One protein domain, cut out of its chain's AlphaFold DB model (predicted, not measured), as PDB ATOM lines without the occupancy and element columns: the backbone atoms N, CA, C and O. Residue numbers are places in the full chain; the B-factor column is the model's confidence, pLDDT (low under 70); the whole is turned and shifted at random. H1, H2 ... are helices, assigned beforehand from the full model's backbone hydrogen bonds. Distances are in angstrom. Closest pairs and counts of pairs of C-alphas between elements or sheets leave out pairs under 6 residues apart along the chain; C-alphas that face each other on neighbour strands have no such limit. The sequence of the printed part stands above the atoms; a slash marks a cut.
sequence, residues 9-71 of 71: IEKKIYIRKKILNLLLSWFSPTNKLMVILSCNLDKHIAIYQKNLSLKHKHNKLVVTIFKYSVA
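AT A GLANCE: This is residues 9 to 71 of the 71 residues of an uncharacterized protein of Clostridium uliginosum (UniProt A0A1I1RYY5). Two helices of unequal length make a narrow V: the shorter H1 runs to a turn at residues 27 to 31, and the much longer H2 folds back from there and runs far past the place where H1 began. The helices come near each other at the turn only, and the far part of H2 sticks out as a long arm, residues 42 to 69, that makes most of the length. The printed part has 63 residues with two named helices, H1 then H2, no named strand, and the class is all helix. It is extended, with a radius of gyration of the C-alphas of 18.5 A, and a rod in outline, spanning 60 by 21 by 9 A.

IN THESE COORDINATES: H1 holds residues 9 to 26 and is 26.4 A long from first to last C-alpha, beginning at C-alpha 9 at (238.310, 210.288, 167.808). H2 holds residues 32 to 69 and is 55.4 A long, from C-alpha 32 at (209.785, 218.828, 172.665) to C-alpha 69 at (248.580, 179.317, 172.541).

HOW THE PARTS SIT: H1 and H2 are close but not clearly touching, with 1 pair of C-alphas within 8 A. The closest C-alphas are those of Leu 23 and Met 34, 7.9 A apart. The helices run opposite ways at a shallow tilt of 18 degrees, and their centres are 19.7 A apart. Residues 9 to 15 of H1 stand free, as do residues 42 to 71, of which 42 to 69 belong to H2. In H1 and H2 every O i to N i+4 pair is within hydrogen-bond range.

THE WHOLE: The two C-alphas farthest apart are those of Ser 28 and Ala 71, 60.1 A. The printed part has no cut, and its last residue, Ala 71, is the chain's last. The link from H1 to H2, with 5 residues, is tight. The mean pLDDT of the printed part is 72.5, and it is under 70 at residue 9, residues 23 to 30 and residues 58 to 71.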
ATOM      1  N   ILE A   9     239.338 210.706 166.851       66.25
ATOM      2  CA  ILE A   9     238.310 210.288 167.808       66.25
ATOM      3  C   ILE A   9     238.000 211.415 168.799       66.25
ATOM      4  O   ILE A   9     236.832 211.749 169.002       66.25
ATOM      5  N   GLU A  10     239.022 212.060 169.359       70.56
ATOM      6  CA  GLU A  10     238.844 213.167 170.305       70.56
ATOM      7  C   GLU A  10     238.153 214.367 169.646       70.56
ATOM      8  O   GLU A  10     237.275 214.981 170.252       70.56
ATOM      9  N   LYS A  11     238.457 214.646 168.369       76.00
ATOM     10  CA  LYS A  11     237.751 215.680 167.591       76.00
ATOM     11  C   LYS A  11     236.257 215.387 167.458       76.00
ATOM     12  O   LYS A  11     235.443 216.289 167.645       76.00
ATOM     13  N   LYS A  12     235.876 214.133 167.182       76.94
ATOM     14  CA  LYS A  12     234.460 213.734 167.087       76.94
ATOM     15  C   LYS A  12     233.727 213.908 168.420       76.94
ATOM     16  O   LYS A  12     232.589 214.370 168.425       76.94
ATOM     17  N   ILE A  13     234.376 213.582 169.539       76.38
ATOM     18  CA  ILE A  13     233.805 213.760 170.883       76.38
ATOM     19  C   ILE A  13     233.660 215.250 171.216       76.38
ATOM     20  O   ILE A  13     232.608 215.671 171.698       76.38
ATOM     21  N   TYR A  14     234.677 216.056 170.910       81.44
ATOM     22  CA  TYR A  14     234.657 217.498 171.142       81.44
ATOM     23  C   TYR A  14     233.535 218.194 170.359       81.44
ATOM     24  O   TYR A  14     232.771 218.962 170.941       81.44
ATOM     25  N   ILE A  15     233.378 217.874 169.069       78.62
ATOM     26  CA  ILE A  15     232.317 218.437 168.220       78.62
ATOM     27  C   ILE A  15     230.932 218.078 168.773       78.62
ATOM     28  O   ILE A  15     230.084 218.957 168.905       78.62
ATOM     29  N   ARG A  16     230.713 216.817 169.172       78.88
ATOM     30  CA  ARG A  16     229.435 216.381 169.764       78.88
ATOM     31  C   ARG A  16     229.115 217.110 171.070       78.88
ATOM     32  O   ARG A  16     227.985 217.553 171.247       78.88
ATOM     33  N   LYS A  17     230.108 217.297 171.948       82.62
ATOM     34  CA  LYS A  17     229.951 218.095 173.179       82.62
ATOM     35  C   LYS A  17     229.615 219.556 172.883       82.62
ATOM     36  O   LYS A  17     228.741 220.119 173.533       82.62
ATOM     37  N   LYS A  18     230.285 220.166 171.901       82.31
ATOM     38  CA  LYS A  18     230.045 221.567 171.533       82.31
ATOM     39  C   LYS A  18     228.645 221.781 170.970       82.31
ATOM     40  O   LYS A  18     227.996 222.743 171.354       82.31
ATOM     41  N   ILE A  19     228.185 220.876 170.108       80.06
ATOM     42  CA  ILE A  19     226.829 220.902 169.551       80.06
ATOM     43  C   ILE A  19     225.798 220.810 170.680       80.06
ATOM     44  O   ILE A  19     224.902 221.644 170.741       80.06
ATOM     45  N   LEU A  20     225.973 219.877 171.623       76.00
ATOM     46  CA  LEU A  20     225.068 219.724 172.765       76.00
ATOM     47  C   LEU A  20     224.995 220.990 173.636       76.00
ATOM     48  O   LEU A  20     223.902 221.444 173.957       76.00
ATOM     49  N   ASN A  21     226.142 221.596 173.960       80.81
ATOM     50  CA  ASN A  21     226.181 222.860 174.706       80.81
ATOM     51  C   ASN A  21     225.547 224.025 173.931       80.81
ATOM     52  O   ASN A  21     224.876 224.859 174.530       80.81
ATOM     53  N   LEU A  22     225.740 224.089 172.609       75.19
ATOM     54  CA  LEU A  22     225.147 225.122 171.756       75.19
ATOM     55  C   LEU A  22     223.616 225.007 171.729       75.19
ATOM     56  O   LEU A  22     222.913 226.003 171.856       75.19
ATOM     57  N   LEU A  23     223.108 223.780 171.614       68.44
ATOM     58  CA  LEU A  23     221.678 223.486 171.653       68.44
ATOM     59  C   LEU A  23     221.066 223.843 173.011       68.44
ATOM     60  O   LEU A  23     219.988 224.427 173.040       68.44
ATOM     61  N   LEU A  24     221.757 223.541 174.116       67.19
ATOM     62  CA  LEU A  24     221.304 223.880 175.476       67.19
ATOM     63  C   LEU A  24     221.294 225.389 175.736       67.19
ATOM     64  O   LEU A  24     220.516 225.859 176.556       67.19
ATOM     65  N   SER A  25     222.132 226.149 175.027       69.25
ATOM     66  CA  SER A  25     222.134 227.611 175.099       69.25
ATOM     67  C   SER A  25     220.999 228.257 174.297       69.25
ATOM     68  O   SER A  25     220.653 229.399 174.586       69.25
ATOM     69  N   TRP A  26     220.457 227.575 173.280       64.25
ATOM     70  CA  TRP A  26     219.443 228.135 172.374       64.25
ATOM     71  C   TRP A  26     218.022 227.640 172.645       64.25
ATOM     72  O   TRP A  26     217.061 228.327 172.307       64.25
ATOM     73  N   PHE A  27     217.873 226.452 173.233       62.72
ATOM     74  CA  PHE A  27     216.579 225.836 173.486       62.72
ATOM     75  C   PHE A  27     216.355 225.638 174.982       62.72
ATOM     76  O   PHE A  27     217.217 225.130 175.694       62.72
ATOM     77  N   SER A  28     215.156 225.993 175.453       66.88
ATOM     78  CA  SER A  28     214.717 225.602 176.791       66.88
ATOM     79  C   SER A  28     214.682 224.065 176.874       66.88
ATOM     80  O   SER A  28     214.130 223.432 175.966       66.88
ATOM     81  N   PRO A  29     215.249 223.446 177.926       64.88
ATOM     82  CA  PRO A  29     215.405 221.991 178.040       64.88
ATOM     83  C   PRO A  29     214.076 221.222 177.996       64.88
ATOM     84  O   PRO A  29     214.053 220.034 177.683       64.88
ATOM     85  N   THR A  30     212.962 221.906 178.255       67.81
ATOM     86  CA  THR A  30     211.598 221.361 178.232       67.81
ATOM     87  C   THR A  30     210.974 221.338 176.834       67.81
ATOM     88  O   THR A  30     209.870 220.825 176.649       67.81
ATOM     89  N   ASN A  31     211.641 221.914 175.830       75.00
ATOM     90  CA  ASN A  31     211.092 221.999 174.487       75.00
ATOM     91  C   ASN A  31     211.071 220.599 173.844       75.00
ATOM     92  O   ASN A  31     212.069 219.878 173.892       75.00
ATOM     93  N   LYS A  32     209.954 220.192 173.224       80.12
ATOM     94  CA  LYS A  32     209.785 218.828 172.665       80.12
ATOM     95  C   LYS A  32     210.915 218.436 171.710       80.12
ATOM     96  O   LYS A  32     211.344 217.285 171.703       80.12
ATOM     97  N   LEU A  33     211.432 219.401 170.948       77.88
ATOM     98  CA  LEU A  33     212.587 219.203 170.072       77.88
ATOM     99  C   LEU A  33     213.845 218.817 170.858       77.88
ATOM    100  O   LEU A  33     214.540 217.894 170.454       77.88
ATOM    101  N   MET A  34     214.100 219.454 172.001       77.38
ATOM    102  CA  MET A  34     215.240 219.162 172.872       77.38
ATOM    103  C   MET A  34     215.146 217.759 173.479       77.38
ATOM    104  O   MET A  34     216.135 217.035 173.496       77.38
ATOM    105  N   VAL A  35     213.948 217.335 173.892       81.12
ATOM    106  CA  VAL A  35     213.703 215.980 174.418       81.12
ATOM    107  C   VAL A  35     213.977 214.914 173.352       81.12
ATOM    108  O   VAL A  35     214.676 213.934 173.617       81.12
ATOM    109  N   ILE A  36     213.481 215.119 172.128       84.25
ATOM    110  CA  ILE A  36     213.726 214.205 171.002       84.25
ATOM    111  C   ILE A  36     215.220 214.153 170.671       84.25
ATOM    112  O   ILE A  36     215.777 213.072 170.463       84.25
ATOM    113  N   LEU A  37     215.882 215.310 170.649       78.06
ATOM    114  CA  LEU A  37     217.297 215.406 170.312       78.06
ATOM    115  C   LEU A  37     218.185 214.729 171.365       78.06
ATOM    116  O   LEU A  37     219.089 213.980 170.999       78.06
ATOM    117  N   SER A  38     217.885 214.922 172.652       81.06
ATOM    118  CA  SER A  38     218.562 214.250 173.767       81.06
ATOM    119  C   SER A  38     218.358 212.735 173.722       81.06
ATOM    120  O   SER A  38     219.327 211.990 173.833       81.06
ATOM    121  N   CYS A  39     217.137 212.263 173.456       82.69
ATOM    122  CA  CYS A  39     216.842 210.830 173.332       82.69
ATOM    123  C   CYS A  39     217.591 210.181 172.154       82.69
ATOM    124  O   CYS A  39     218.161 209.093 172.279       82.69
ATOM    125  N   ASN A  40     217.649 210.861 171.005       85.44
ATOM    126  CA  ASN A  40     218.430 210.384 169.865       85.44
ATOM    127  C   ASN A  40     219.934 210.379 170.167       85.44
ATOM    128  O   ASN A  40     220.628 209.424 169.807       85.44
ATOM    129  N   LEU A  41     220.445 211.405 170.851       79.88
ATOM    130  CA  LEU A  41     221.846 211.456 171.254       79.88
ATOM    131  C   LEU A  41     222.203 210.301 172.202       79.88
ATOM    132  O   LEU A  41     223.215 209.633 171.977       79.88
ATOM    133  N   ASP A  42     221.348 210.011 173.182       83.25
ATOM    134  CA  ASP A  42     221.518 208.890 174.109       83.25
ATOM    135  C   ASP A  42     221.556 207.542 173.389       83.25
ATOM    136  O   ASP A  42     222.451 206.732 173.647       83.25
ATOM    137  N   LYS A  43     220.679 207.314 172.401       88.25
ATOM    138  CA  LYS A  43     220.737 206.100 171.563       88.25
ATOM    139  C   LYS A  43     222.092 205.955 170.870       88.25
ATOM    140  O   LYS A  43     222.678 204.869 170.865       88.25
ATOM    141  N   HIS A  44     222.623 207.039 170.306       79.12
ATOM    142  CA  HIS A  44     223.934 207.009 169.655       79.12
ATOM    143  C   HIS A  44     225.085 206.769 170.642       79.12
ATOM    144  O   HIS A  44     226.055 206.092 170.283       79.12
ATOM    145  N   ILE A  45     224.995 207.294 171.866       79.25
ATOM    146  CA  ILE A  45     225.971 207.036 172.934       79.25
ATOM    147  C   ILE A  45     225.908 205.565 173.360       79.25
ATOM    148  O   ILE A  45     226.951 204.914 173.412       79.25
ATOM    149  N   ALA A  46     224.712 205.014 173.574       86.12
ATOM    150  CA  ALA A  46     224.518 203.620 173.961       86.12
ATOM    151  C   ALA A  46     225.063 202.644 172.903       86.12
ATOM    152  O   ALA A  46     225.778 201.697 173.233       86.12
ATOM    153  N   ILE A  47     224.813 202.907 171.613       84.81
ATOM    154  CA  ILE A  47     225.379 202.112 170.510       84.81
ATOM    155  C   ILE A  47     226.909 202.197 170.507       84.81
ATOM    156  O   ILE A  47     227.591 201.180 170.363       84.81
ATOM    157  N   TYR A  48     227.471 203.393 170.690       76.94
ATOM    158  CA  TYR A  48     228.920 203.576 170.744       76.94
ATOM    159  C   TYR A  48     229.553 202.823 171.924       76.94
ATOM    160  O   TYR A  48     230.552 202.128 171.739       76.94
ATOM    161  N   GLN A  49     228.944 202.895 173.109       72.62
ATOM    162  CA  GLN A  49     229.384 202.160 174.296       72.62
ATOM    163  C   GLN A  49     229.275 200.643 174.106       72.62
ATOM    164  O   GLN A  49     230.210 199.918 174.447       72.62
ATOM    165  N   LYS A  50     228.191 200.151 173.491       81.31
ATOM    166  CA  LYS A  50     228.033 198.732 173.141       81.31
ATOM    167  C   LYS A  50     229.143 198.266 172.199       81.31
ATOM    168  O   LYS A  50     229.769 197.241 172.453       81.31
ATOM    169  N   ASN A  51     229.443 199.042 171.159       76.56
ATOM    170  CA  ASN A  51     230.510 198.719 170.210       76.56
ATOM    171  C   ASN A  51     231.900 198.751 170.862       76.56
ATOM    172  O   ASN A  51     232.724 197.880 170.584       76.56
ATOM    173  N   LEU A  52     232.161 199.707 171.758       74.44
ATOM    174  CA  LEU A  52     233.391 199.737 172.553       74.44
ATOM    175  C   LEU A  52     233.511 198.514 173.468       74.44
ATOM    176  O   LEU A  52     234.578 197.907 173.524       74.44
ATOM    177  N   SER A  53     232.425 198.132 174.140       77.38
ATOM    178  CA  SER A  53     232.374 196.953 175.008       77.38
ATOM    179  C   SER A  53     232.635 195.663 174.226       77.38
ATOM    180  O   SER A  53     233.489 194.867 174.613       77.38
ATOM    181  N   LEU A  54     231.991 195.496 173.065       75.50
ATOM    182  CA  LEU A  54     232.238 194.366 172.163       75.50
ATOM    183  C   LEU A  54     233.695 194.325 171.696       75.50
ATOM    184  O   LEU A  54     234.330 193.273 171.756       75.50
ATOM    185  N   LYS A  55     234.253 195.473 171.298       71.50
ATOM    186  CA  LYS A  55     235.654 195.571 170.879       71.50
ATOM    187  C   LYS A  55     236.611 195.226 172.020       71.50
ATOM    188  O   LYS A  55     237.578 194.504 171.797       71.50
ATOM    189  N   HIS A  56     236.336 195.689 173.238       73.12
ATOM    190  CA  HIS A  56     237.137 195.362 174.416       73.12
ATOM    191  C   HIS A  56     237.060 193.867 174.761       73.12
ATOM    192  O   HIS A  56     238.090 193.241 175.012       73.12
ATOM    193  N   LYS A  57     235.864 193.267 174.702       70.06
ATOM    194  CA  LYS A  57     235.654 191.832 174.938       70.06
ATOM    195  C   LYS A  57     236.371 190.972 173.892       70.06
ATOM    196  O   LYS A  57     237.016 189.995 174.261       70.06
ATOM    197  N   HIS A  58     236.327 191.372 172.621       65.81
ATOM    198  CA  HIS A  58     237.065 190.718 171.539       65.81
ATOM    199  C   HIS A  58     238.580 190.804 171.759       65.81
ATOM    200  O   HIS A  58     239.272 189.796 171.675       65.81
ATOM    201  N   ASN A  59     239.096 191.982 172.125       61.16
ATOM    202  CA  ASN A  59     240.524 192.157 172.394       61.16
ATOM    203  C   ASN A  59     240.987 191.322 173.598       61.16
ATOM    204  O   ASN A  59     242.051 190.714 173.559       61.16
ATOM    205  N   LYS A  60     240.163 191.236 174.652       66.56
ATOM    206  CA  LYS A  60     240.433 190.389 175.819       66.56
ATOM    207  C   LYS A  60     240.453 188.902 175.452       66.56
ATOM    208  O   LYS A  60     241.329 188.186 175.926       66.56
ATOM    209  N   LEU A  61     239.531 188.452 174.598       60.56
ATOM    210  CA  LEU A  61     239.504 187.077 174.089       60.56
ATOM    211  C   LEU A  61     240.739 186.755 173.244       60.56
ATOM    212  O   LEU A  61     241.383 185.749 173.508       60.56
ATOM    213  N   VAL A  62     241.119 187.628 172.308       62.91
ATOM    214  CA  VAL A  62     242.320 187.440 171.475       62.91
ATOM    215  C   VAL A  62     243.583 187.361 172.334       62.91
ATOM    216  O   VAL A  62     244.371 186.438 172.164       62.91
ATOM    217  N   VAL A  63     243.751 188.266 173.306       61.81
ATOM    218  CA  VAL A  63     244.897 188.238 174.234       61.81
ATOM    219  C   VAL A  63     244.904 186.961 175.075       61.81
ATOM    220  O   VAL A  63     245.961 186.387 175.313       61.81
ATOM    221  N   THR A  64     243.730 186.496 175.509       58.62
ATOM    222  CA  THR A  64     243.603 185.265 176.301       58.62
ATOM    223  C   THR A  64     243.961 184.036 175.465       58.62
ATOM    224  O   THR A  64     244.766 183.227 175.911       58.62
ATOM    225  N   ILE A  65     243.436 183.924 174.241       63.00
ATOM    226  CA  ILE A  65     243.762 182.837 173.305       63.00
ATOM    227  C   ILE A  65     245.260 182.834 172.996       63.00
ATOM    228  O   ILE A  65     245.895 181.791 173.074       63.00
ATOM    229  N   PHE A  66     245.843 183.999 172.718       57.34
ATOM    230  CA  PHE A  66     247.274 184.107 172.446       57.34
ATOM    231  C   PHE A  66     248.120 183.690 173.657       57.34
ATOM    232  O   PHE A  66     249.101 182.975 173.503       57.34
ATOM    233  N   LYS A  67     247.706 184.060 174.877       57.03
ATOM    234  CA  LYS A  67     248.385 183.649 176.115       57.03
ATOM    235  C   LYS A  67     248.390 182.129 176.307       57.03
ATOM    236  O   LYS A  67     249.397 181.600 176.755       57.03
ATOM    237  N   TYR A  68     247.293 181.447 175.980       55.81
ATOM    238  CA  TYR A  68     247.201 179.984 176.081       55.81
ATOM    239  C   TYR A  68     247.783 179.242 174.875       55.81
ATOM    240  O   TYR A  68     248.065 178.061 174.986       55.81
ATOM    241  N   SER A  69     247.955 179.907 173.731       43.19
ATOM    242  CA  SER A  69     248.580 179.317 172.541       43.19
ATOM    243  C   SER A  69     250.112 179.388 172.562       43.19
ATOM    244  O   SER A  69     250.751 178.733 171.745       43.19
ATOM    245  N   VAL A  70     250.686 180.235 173.420       56.19
ATOM    246  CA  VAL A  70     252.140 180.431 173.579       56.19
ATOM    247  C   VAL A  70     252.653 179.797 174.887       56.19
ATOM    248  O   VAL A  70     253.856 179.791 175.132       56.19
ATOM    249  N   ALA A  71     251.751 179.263 175.717       48.22
ATOM    250  CA  ALA A  71     252.057 178.453 176.898       48.22
ATOM    251  C   ALA A  71     252.002 176.964 176.539       48.22
ATOM    252  O   ALA A  71     252.819 176.209 177.105       48.22
TER     253      ALA A  71